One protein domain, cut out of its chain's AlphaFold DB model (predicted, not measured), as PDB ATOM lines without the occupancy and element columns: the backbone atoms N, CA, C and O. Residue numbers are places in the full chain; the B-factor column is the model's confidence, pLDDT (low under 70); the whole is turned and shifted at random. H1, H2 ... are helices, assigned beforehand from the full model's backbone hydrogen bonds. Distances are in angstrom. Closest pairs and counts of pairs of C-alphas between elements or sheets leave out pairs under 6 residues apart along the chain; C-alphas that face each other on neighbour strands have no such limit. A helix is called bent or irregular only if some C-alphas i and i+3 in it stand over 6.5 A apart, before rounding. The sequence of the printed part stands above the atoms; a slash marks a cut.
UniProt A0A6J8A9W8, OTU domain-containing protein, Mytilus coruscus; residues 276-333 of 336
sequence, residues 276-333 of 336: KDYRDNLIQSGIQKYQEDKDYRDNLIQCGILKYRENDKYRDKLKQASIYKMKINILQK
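Overview. This is residues 276 to 333 of the 336 residues of the protein "OTU domain-containing protein" of Mytilus coruscus (UniProt A0A6J8A9W8). Three straight helices are joined end to end in an open frame: H2 is the middle piece, and H1 and H3 lead off from its two ends at corners of about a right angle. The helices meet at these two corners alone; H1 and H3 stay apart, and residues 276 to 285 of H1 and 319 to 331 of H3 stick out as free arms. The printed part has 58 residues with three named helices, in the order H1, H2, H3, and no named strand; the class is all helix. It is only just loose, close to extended, with a radius of gyration of the C-alphas of 15.1 A, and its C-alphas span 34 by 30 by 22 A.

Along the chain. Find C-alpha 276 at (20.762, 28.712, 41.417), where H1 begins; it takes in residues 276 to 292 and measures 24.3 A from first to last C-alpha. Pass Asp 293 and look at C-alpha 294 at (35.845, 45.388, 24.980), where H2 begins; it takes in residues 294 to 310 and also measures 24.3 A. After Asn 311 comes H3, residues 312 to 331, the longest helix with 20 residues and 28.8 A; it ends at C-alpha 331 at (46.763, 38.592, 58.721). No helix is bent or irregular.

Arrangement. Start at the first corner, where H1 and H2 touch only at the corner by their tight link of one residue. Here H1 touches H2 with residues 289 to 291 alone, and H2 touches H1 with residues 296 to 297 alone; the closest C-alphas, those of Tyr 290 and Arg 297, are 5.0 A apart. The lines of H1 and H2 stand about perpendicular, at 74 degrees, with centres 18.0 A apart. Go on to the second corner, where H2 and H3 touch only at the corner by their tight link of one residue. There H2 touches H3 with residues 307 to 309 alone, and H3 touches H2 with residues 314 to 315 alone; the closest C-alphas, those of Tyr 308 and Arg 315, are 5.0 A apart. The lines of H2 and H3 stand about perpendicular, at 75 degrees, with centres 19.5 A apart. H1 and H3 are apart. Look at the backbone of H1, H2 and H3, and you will find every O i to N i+4 pair within hydrogen-bond range.

Size, cuts and confidence. The two C-alphas farthest apart are those of Asp 295 and Leu 331, 38.0 A; from Lys 276 to Lys 333 the C-alphas are 34.8 A apart. The printed part has no cut, and both links are tight. Read the B-factor column for the model's confidence: the mean pLDDT of the printed part is 90.7, that of H3 is 87, and no printed residue is under 70.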
ATOM      1  N   LYS A 276      19.299  28.696  41.314       95.62
ATOM      2  CA  LYS A 276      20.762  28.712  41.417       95.62
ATOM      3  C   LYS A 276      21.429  28.519  40.055       95.62
ATOM      4  O   LYS A 276      22.351  29.268  39.744       95.62
ATOM      5  N   ASP A 277      20.963  27.573  39.244       95.69
ATOM      6  CA  ASP A 277      21.589  27.264  37.955       95.69
ATOM      7  C   ASP A 277      21.425  28.434  36.986       95.69
ATOM      8  O   ASP A 277      22.362  28.814  36.282       95.69
ATOM      9  N   TYR A 278      20.249  29.063  36.972       91.88
ATOM     10  CA  TYR A 278      20.033  30.285  36.204       91.88
ATOM     11  C   TYR A 278      20.975  31.411  36.643       91.88
ATOM     12  O   TYR A 278      21.595  32.057  35.794       91.88
ATOM     13  N   ARG A 279      21.103  31.642  37.955       96.12
ATOM     14  CA  ARG A 279      21.995  32.667  38.507       96.12
ATOM     15  C   ARG A 279      23.454  32.416  38.138       96.12
ATOM     16  O   ARG A 279      24.120  33.342  37.673       96.12
ATOM     17  N   ASP A 280      23.936  31.194  38.326       95.25
ATOM     18  CA  ASP A 280      25.333  30.835  38.081       95.25
ATOM     19  C   ASP A 280      25.662  30.960  36.582       95.25
ATOM     20  O   ASP A 280      26.660  31.586  36.215       95.25
ATOM     21  N   ASN A 281      24.768  30.499  35.699       94.88
ATOM     22  CA  ASN A 281      24.913  30.664  34.248       94.88
ATOM     23  C   ASN A 281      24.911  32.138  33.813       94.88
ATOM     24  O   ASN A 281      25.698  32.533  32.947       94.88
ATOM     25  N   LEU A 282      24.046  32.965  34.411       91.75
ATOM     26  CA  LEU A 282      23.982  34.396  34.112       91.75
ATOM     27  C   LEU A 282      25.279  35.110  34.517       91.75
ATOM     28  O   LEU A 282      25.807  35.909  33.742       91.75
ATOM     29  N   ILE A 283      25.811  34.803  35.705       92.12
ATOM     30  CA  ILE A 283      27.096  35.338  36.173       92.12
ATOM     31  C   ILE A 283      28.215  34.904  35.226       92.12
ATOM     32  O   ILE A 283      28.993  35.749  34.783       92.12
ATOM     33  N   GLN A 284      28.265  33.620  34.868       95.12
ATOM     34  CA  GLN A 284      29.301  33.083  33.991       95.12
ATOM     35  C   GLN A 284      29.278  33.739  32.606       95.12
ATOM     36  O   GLN A 284      30.321  34.161  32.106       95.12
ATOM     37  N   SER A 285      28.092  33.915  32.022       93.44
ATOM     38  CA  SER A 285      27.929  34.638  30.754       93.44
ATOM     39  C   SER A 285      28.368  36.102  30.867       93.44
ATOM     40  O   SER A 285      28.986  36.640  29.951       93.44
ATOM     41  N   GLY A 286      28.098  36.753  32.003       92.56
ATOM     42  CA  GLY A 286      28.556  38.117  32.273       92.56
ATOM     43  C   GLY A 286      30.081  38.235  32.369       92.56
ATOM     44  O   GLY A 286      30.652  39.183  31.827       92.56
ATOM     45  N   ILE A 287      30.742  37.269  33.017       94.19
ATOM     46  CA  ILE A 287      32.208  37.194  33.116       94.19
ATOM     47  C   ILE A 287      32.824  36.976  31.737       94.19
ATOM     48  O   ILE A 287      33.743  37.702  31.363       94.19
ATOM     49  N   GLN A 288      32.297  36.020  30.971       95.69
ATOM     50  CA  GLN A 288      32.768  35.744  29.618       95.69
ATOM     51  C   GLN A 288      32.651  36.994  28.738       95.69
ATOM     52  O   GLN A 288      33.629  37.421  28.125       95.69
ATOM     53  N   LYS A 289      31.492  37.663  28.770       94.31
ATOM     54  CA  LYS A 289      31.284  38.901  28.016       94.31
ATOM     55  C   LYS A 289      32.262  40.003  28.431       94.31
ATOM     56  O   LYS A 289      32.780  40.706  27.579       94.31
ATOM     57  N   TYR A 290      32.567  40.142  29.720       92.50
ATOM     58  CA  TYR A 290      33.565  41.110  30.189       92.50
ATOM     59  C   TYR A 290      34.984  40.826  29.664       92.50
ATOM     60  O   TYR A 290      35.771  41.751  29.440       92.50
ATOM     61  N   GLN A 291      35.337  39.553  29.488       93.75
ATOM     62  CA  GLN A 291      36.641  39.151  28.959       93.75
ATOM     63  C   GLN A 291      36.736  39.418  27.451       93.75
ATOM     64  O   GLN A 291      37.712  40.021  27.001       93.75
ATOM     65  N   GLU A 292      35.707  39.022  26.704       95.88
ATOM     66  CA  GLU A 292      35.707  38.992  25.236       95.88
ATOM     67  C   GLU A 292      35.288  40.325  24.590       95.88
ATOM     68  O   GLU A 292      35.873  40.739  23.589       95.88
ATOM     69  N   ASP A 293      34.304  41.024  25.158       95.88
ATOM     70  CA  ASP A 293      33.702  42.232  24.584       95.88
ATOM     71  C   ASP A 293      34.283  43.490  25.249       95.88
ATOM     72  O   ASP A 293      33.969  43.843  26.394       95.88
ATOM     73  N   LYS A 294      35.173  44.170  24.513       95.62
ATOM     74  CA  LYS A 294      35.845  45.388  24.980       95.62
ATOM     75  C   LYS A 294      34.851  46.518  25.258       95.62
ATOM     76  O   LYS A 294      34.974  47.162  26.296       95.62
ATOM     77  N   ASP A 295      33.873  46.740  24.383       95.12
ATOM     78  CA  ASP A 295      32.923  47.846  24.525       95.12
ATOM     79  C   ASP A 295      32.023  47.627  25.739       95.12
ATOM     80  O   ASP A 295      31.763  48.547  26.518       95.12
ATOM     81  N   TYR A 296      31.577  46.390  25.955       91.00
ATOM     82  CA  TYR A 296      30.842  46.027  27.161       91.00
ATOM     83  C   TYR A 296      31.669  46.263  28.430       91.00
ATOM     84  O   TYR A 296      31.167  46.862  29.387       91.00
ATOM     85  N   ARG A 297      32.937  45.832  28.444       95.31
ATOM     86  CA  ARG A 297      33.848  46.038  29.576       95.31
ATOM     87  C   ARG A 297      34.067  47.517  29.876       95.31
ATOM     88  O   ARG A 297      33.932  47.922  31.031       95.31
ATOM     89  N   ASP A 298      34.378  48.314  28.859       94.69
ATOM     90  CA  ASP A 298      34.673  49.736  29.022       94.69
ATOM     91  C   ASP A 298      33.430  50.486  29.531       94.69
ATOM     92  O   ASP A 298      33.518  51.240  30.502       94.69
ATOM     93  N   ASN A 299      32.246  50.192  28.979       93.75
ATOM     94  CA  ASN A 299      30.979  50.743  29.470       93.75
ATOM     95  C   ASN A 299      30.688  50.346  30.923       93.75
ATOM     96  O   ASN A 299      30.258  51.182  31.722       93.75
ATOM     97  N   LEU A 300      30.942  49.089  31.301       91.25
ATOM     98  CA  LEU A 300      30.731  48.627  32.673       91.25
ATOM     99  C   LEU A 300      31.650  49.360  33.663       91.25
ATOM    100  O   LEU A 300      31.192  49.777  34.731       91.25
ATOM    101  N   ILE A 301      32.924  49.550  33.305       91.50
ATOM    102  CA  ILE A 301      33.890  50.307  34.112       91.50
ATOM    103  C   ILE A 301      33.430  51.759  34.266       91.50
ATOM    104  O   ILE A 301      33.401  52.268  35.388       91.50
ATOM    105  N   GLN A 302      33.023  52.414  33.174       93.94
ATOM    106  CA  GLN A 302      32.538  53.798  33.214       93.94
ATOM    107  C   GLN A 302      31.309  53.948  34.115       93.94
ATOM    108  O   GLN A 302      31.292  54.804  35.000       93.94
ATOM    109  N   CYS A 303      30.323  53.060  33.981       90.25
ATOM    110  CA  CYS A 303      29.163  53.015  34.873       90.25
ATOM    111  C   CYS A 303      29.571  52.818  36.342       90.25
ATOM    112  O   CYS A 303      29.004  53.452  37.235       90.25
ATOM    113  N   GLY A 304      30.570  51.972  36.611       90.56
ATOM    114  CA  GLY A 304      31.121  51.771  37.952       90.56
ATOM    115  C   GLY A 304      31.768  53.033  38.532       90.56
ATOM    116  O   GLY A 304      31.515  53.376  39.689       90.56
ATOM    117  N   ILE A 305      32.551  53.754  37.724       93.00
ATOM    118  CA  ILE A 305      33.191  55.023  38.105       93.00
ATOM    119  C   ILE A 305      32.136  56.089  38.416       93.00
ATOM    120  O   ILE A 305      32.219  56.738  39.459       93.00
ATOM    121  N   LEU A 306      31.132  56.251  37.550       93.94
ATOM    122  CA  LEU A 306      30.028  57.192  37.769       93.94
ATOM    123  C   LEU A 306      29.281  56.864  39.062       93.94
ATOM    124  O   LEU A 306      29.128  57.723  39.930       93.94
ATOM    125  N   LYS A 307      28.940  55.588  39.270       92.19
ATOM    126  CA  LYS A 307      28.269  55.136  40.493       92.19
ATOM    127  C   LYS A 307      29.100  55.400  41.751       92.19
ATOM    128  O   LYS A 307      28.538  55.763  42.779       92.19
ATOM    129  N   TYR A 308      30.422  55.229  41.696       90.12
ATOM    130  CA  TYR A 308      31.315  55.555  42.814       90.12
ATOM    131  C   TYR A 308      31.326  57.057  43.132       90.12
ATOM    132  O   TYR A 308      31.350  57.446  44.302       90.12
ATOM    133  N   ARG A 309      31.311  57.906  42.099       91.75
ATOM    134  CA  ARG A 309      31.291  59.364  42.258       91.75
ATOM    135  C   ARG A 309      29.973  59.850  42.856       91.75
ATOM    136  O   ARG A 309      30.003  60.643  43.787       91.75
ATOM    137  N   GLU A 310      28.852  59.343  42.359       94.25
ATOM    138  CA  GLU A 310      27.520  59.889  42.651       94.25
ATOM    139  C   GLU A 310      26.827  59.250  43.860       94.25
ATOM    140  O   GLU A 310      25.970  59.873  44.481       94.25
ATOM    141  N   ASN A 311      27.159  58.003  44.211       93.75
ATOM    142  CA  ASN A 311      26.460  57.270  45.265       93.75
ATOM    143  C   ASN A 311      27.347  57.069  46.498       93.75
ATOM    144  O   ASN A 311      28.132  56.120  46.581       93.75
ATOM    145  N   ASP A 312      27.154  57.931  47.496       94.06
ATOM    146  CA  ASP A 312      27.915  57.928  48.750       94.06
ATOM    147  C   ASP A 312      27.845  56.583  49.486       94.06
ATOM    148  O   ASP A 312      28.872  56.021  49.862       94.06
ATOM    149  N   LYS A 313      26.647  55.990  49.597       93.88
ATOM    150  CA  LYS A 313      26.460  54.682  50.255       93.88
ATOM    151  C   LYS A 313      27.246  53.573  49.556       93.88
ATOM    152  O   LYS A 313      27.794  52.687  50.209       93.88
ATOM    153  N   TYR A 314      27.265  53.580  48.225       88.69
ATOM    154  CA  TYR A 314      28.019  52.609  47.437       88.69
ATOM    155  C   TYR A 314      29.530  52.817  47.595       88.69
ATOM    156  O   TYR A 314      30.264  51.853  47.826       88.69
ATOM    157  N   ARG A 315      29.979  54.073  47.534       93.81
ATOM    158  CA  ARG A 315      31.376  54.459  47.733       93.81
ATOM    159  C   ARG A 315      31.906  54.016  49.093       93.81
ATOM    160  O   ARG A 315      32.984  53.423  49.163       93.81
ATOM    161  N   ASP A 316      31.149  54.253  50.158       92.69
ATOM    162  CA  ASP A 316      31.561  53.898  51.517       92.69
ATOM    163  C   ASP A 316      31.617  52.383  51.721       92.69
ATOM    164  O   ASP A 316      32.600  51.874  52.265       92.69
ATOM    165  N   LYS A 317      30.637  51.636  51.190       93.19
ATOM    166  CA  LYS A 317      30.680  50.163  51.180       93.19
ATOM    167  C   LYS A 317      31.932  49.629  50.483       93.19
ATOM    168  O   LYS A 317      32.566  48.705  50.988       93.19
ATOM    169  N   LEU A 318      32.318  50.210  49.345       88.88
ATOM    170  CA  LEU A 318      33.536  49.808  48.635       88.88
ATOM    171  C   LEU A 318      34.811  50.125  49.422       88.88
ATOM    172  O   LEU A 318      35.711  49.286  49.478       88.88
ATOM    173  N   LYS A 319      34.890  51.297  50.064       90.75
ATOM    174  CA  LYS A 319      36.020  51.645  50.942       90.75
ATOM    175  C   LYS A 319      36.145  50.653  52.100       90.75
ATOM    176  O   LYS A 319      37.237  50.150  52.351       90.75
ATOM    177  N   GLN A 320      35.034  50.311  52.754       90.56
ATOM    178  CA  GLN A 320      35.009  49.315  53.830       90.56
ATOM    179  C   GLN A 320      35.468  47.933  53.350       90.56
ATOM    180  O   GLN A 320      36.312  47.310  53.994       90.56
ATOM    181  N   ALA A 321      34.975  47.472  52.196       88.50
ATOM    182  CA  ALA A 321      35.396  46.203  51.605       88.50
ATOM    183  C   ALA A 321      36.900  46.188  51.267       88.50
ATOM    184  O   ALA A 321      37.579  45.188  51.499       88.50
ATOM    185  N   SER A 322      37.439  47.306  50.767       86.75
ATOM    186  CA  SER A 322      38.872  47.464  50.496       86.75
ATOM    187  C   SER A 322      39.710  47.372  51.777       86.75
ATOM    188  O   SER A 322      40.660  46.591  51.831       86.75
ATOM    189  N   ILE A 323      39.306  48.082  52.839       89.06
ATOM    190  CA  ILE A 323      39.955  48.023  54.160       89.06
ATOM    191  C   ILE A 323      39.937  46.593  54.709       89.06
ATOM    192  O   ILE A 323      40.955  46.099  55.189       89.06
ATOM    193  N   TYR A 324      38.795  45.909  54.628       87.12
ATOM    194  CA  TYR A 324      38.665  44.525  55.080       87.12
ATOM    195  C   TYR A 324      39.603  43.579  54.315       87.12
ATOM    196  O   TYR A 324      40.321  42.792  54.929       87.12
ATOM    197  N   LYS A 325      39.675  43.714  52.985       86.44
ATOM    198  CA  LYS A 325      40.594  42.933  52.144       86.44
ATOM    199  C   LYS A 325      42.060  43.174  52.516       86.44
ATOM    200  O   LYS A 325      42.832  42.222  52.595       86.44
ATOM    201  N   MET A 326      42.444  44.425  52.776       82.88
ATOM    202  CA  MET A 326      43.795  44.751  53.247       82.88
ATOM    203  C   MET A 326      44.097  44.094  54.597       82.88
ATOM    204  O   MET A 326      45.151  43.483  54.744       82.88
ATOM    205  N   LYS A 327      43.161  44.150  55.556       84.19
ATOM    206  CA  LYS A 327      43.310  43.501  56.869       84.19
ATOM    207  C   LYS A 327      43.498  41.986  56.750       84.19
ATOM    208  O   LYS A 327      44.415  41.457  57.368       84.19
ATOM    209  N   ILE A 328      42.699  41.300  55.926       82.75
ATOM    210  CA  ILE A 328      42.870  39.857  55.670       82.75
ATOM    211  C   ILE A 328      44.252  39.560  55.084       82.75
ATOM    212  O   ILE A 328      44.946  38.677  55.580       82.75
ATOM    213  N   ASN A 329      44.670  40.305  54.059       81.19
ATOM    214  CA  ASN A 329      45.963  40.084  53.409       81.19
ATOM    215  C   ASN A 329      47.149  40.289  54.364       81.19
ATOM    216  O   ASN A 329      48.183  39.652  54.189       81.19
ATOM    217  N   ILE A 330      47.023  41.188  55.346       77.94
ATOM    218  CA  ILE A 330      48.035  41.395  56.390       77.94
ATOM    219  C   ILE A 330      48.051  40.202  57.353       77.94
ATOM    220  O   ILE A 330      49.121  39.672  57.628       77.94
ATOM    221  N   LEU A 331      46.883  39.736  57.807       73.62
ATOM    222  CA  LEU A 331      46.763  38.592  58.721       73.62
ATOM    223  C   LEU A 331      47.264  37.275  58.104       73.62
ATOM    224  O   LEU A 331      47.873  36.471  58.797       73.62
ATOM    225  N   GLN A 332      47.067  37.072  56.798       73.31
ATOM    226  CA  GLN A 332      47.572  35.903  56.061       73.31
ATOM    227  C   GLN A 332      49.090  35.932  55.805       73.31
ATOM    228  O   GLN A 332      49.648  34.938  55.350       73.31
ATOM    229  N   LYS A 333      49.763  37.063  56.063       70.31
ATOM    230  CA  LYS A 333      51.217  37.236  55.897       70.31
ATOM    231  C   LYS A 333      51.998  37.164  57.212       70.31
ATOM    232  O   LYS A 333      53.214  37.340  57.188       70.31
TER     233      LYS A 333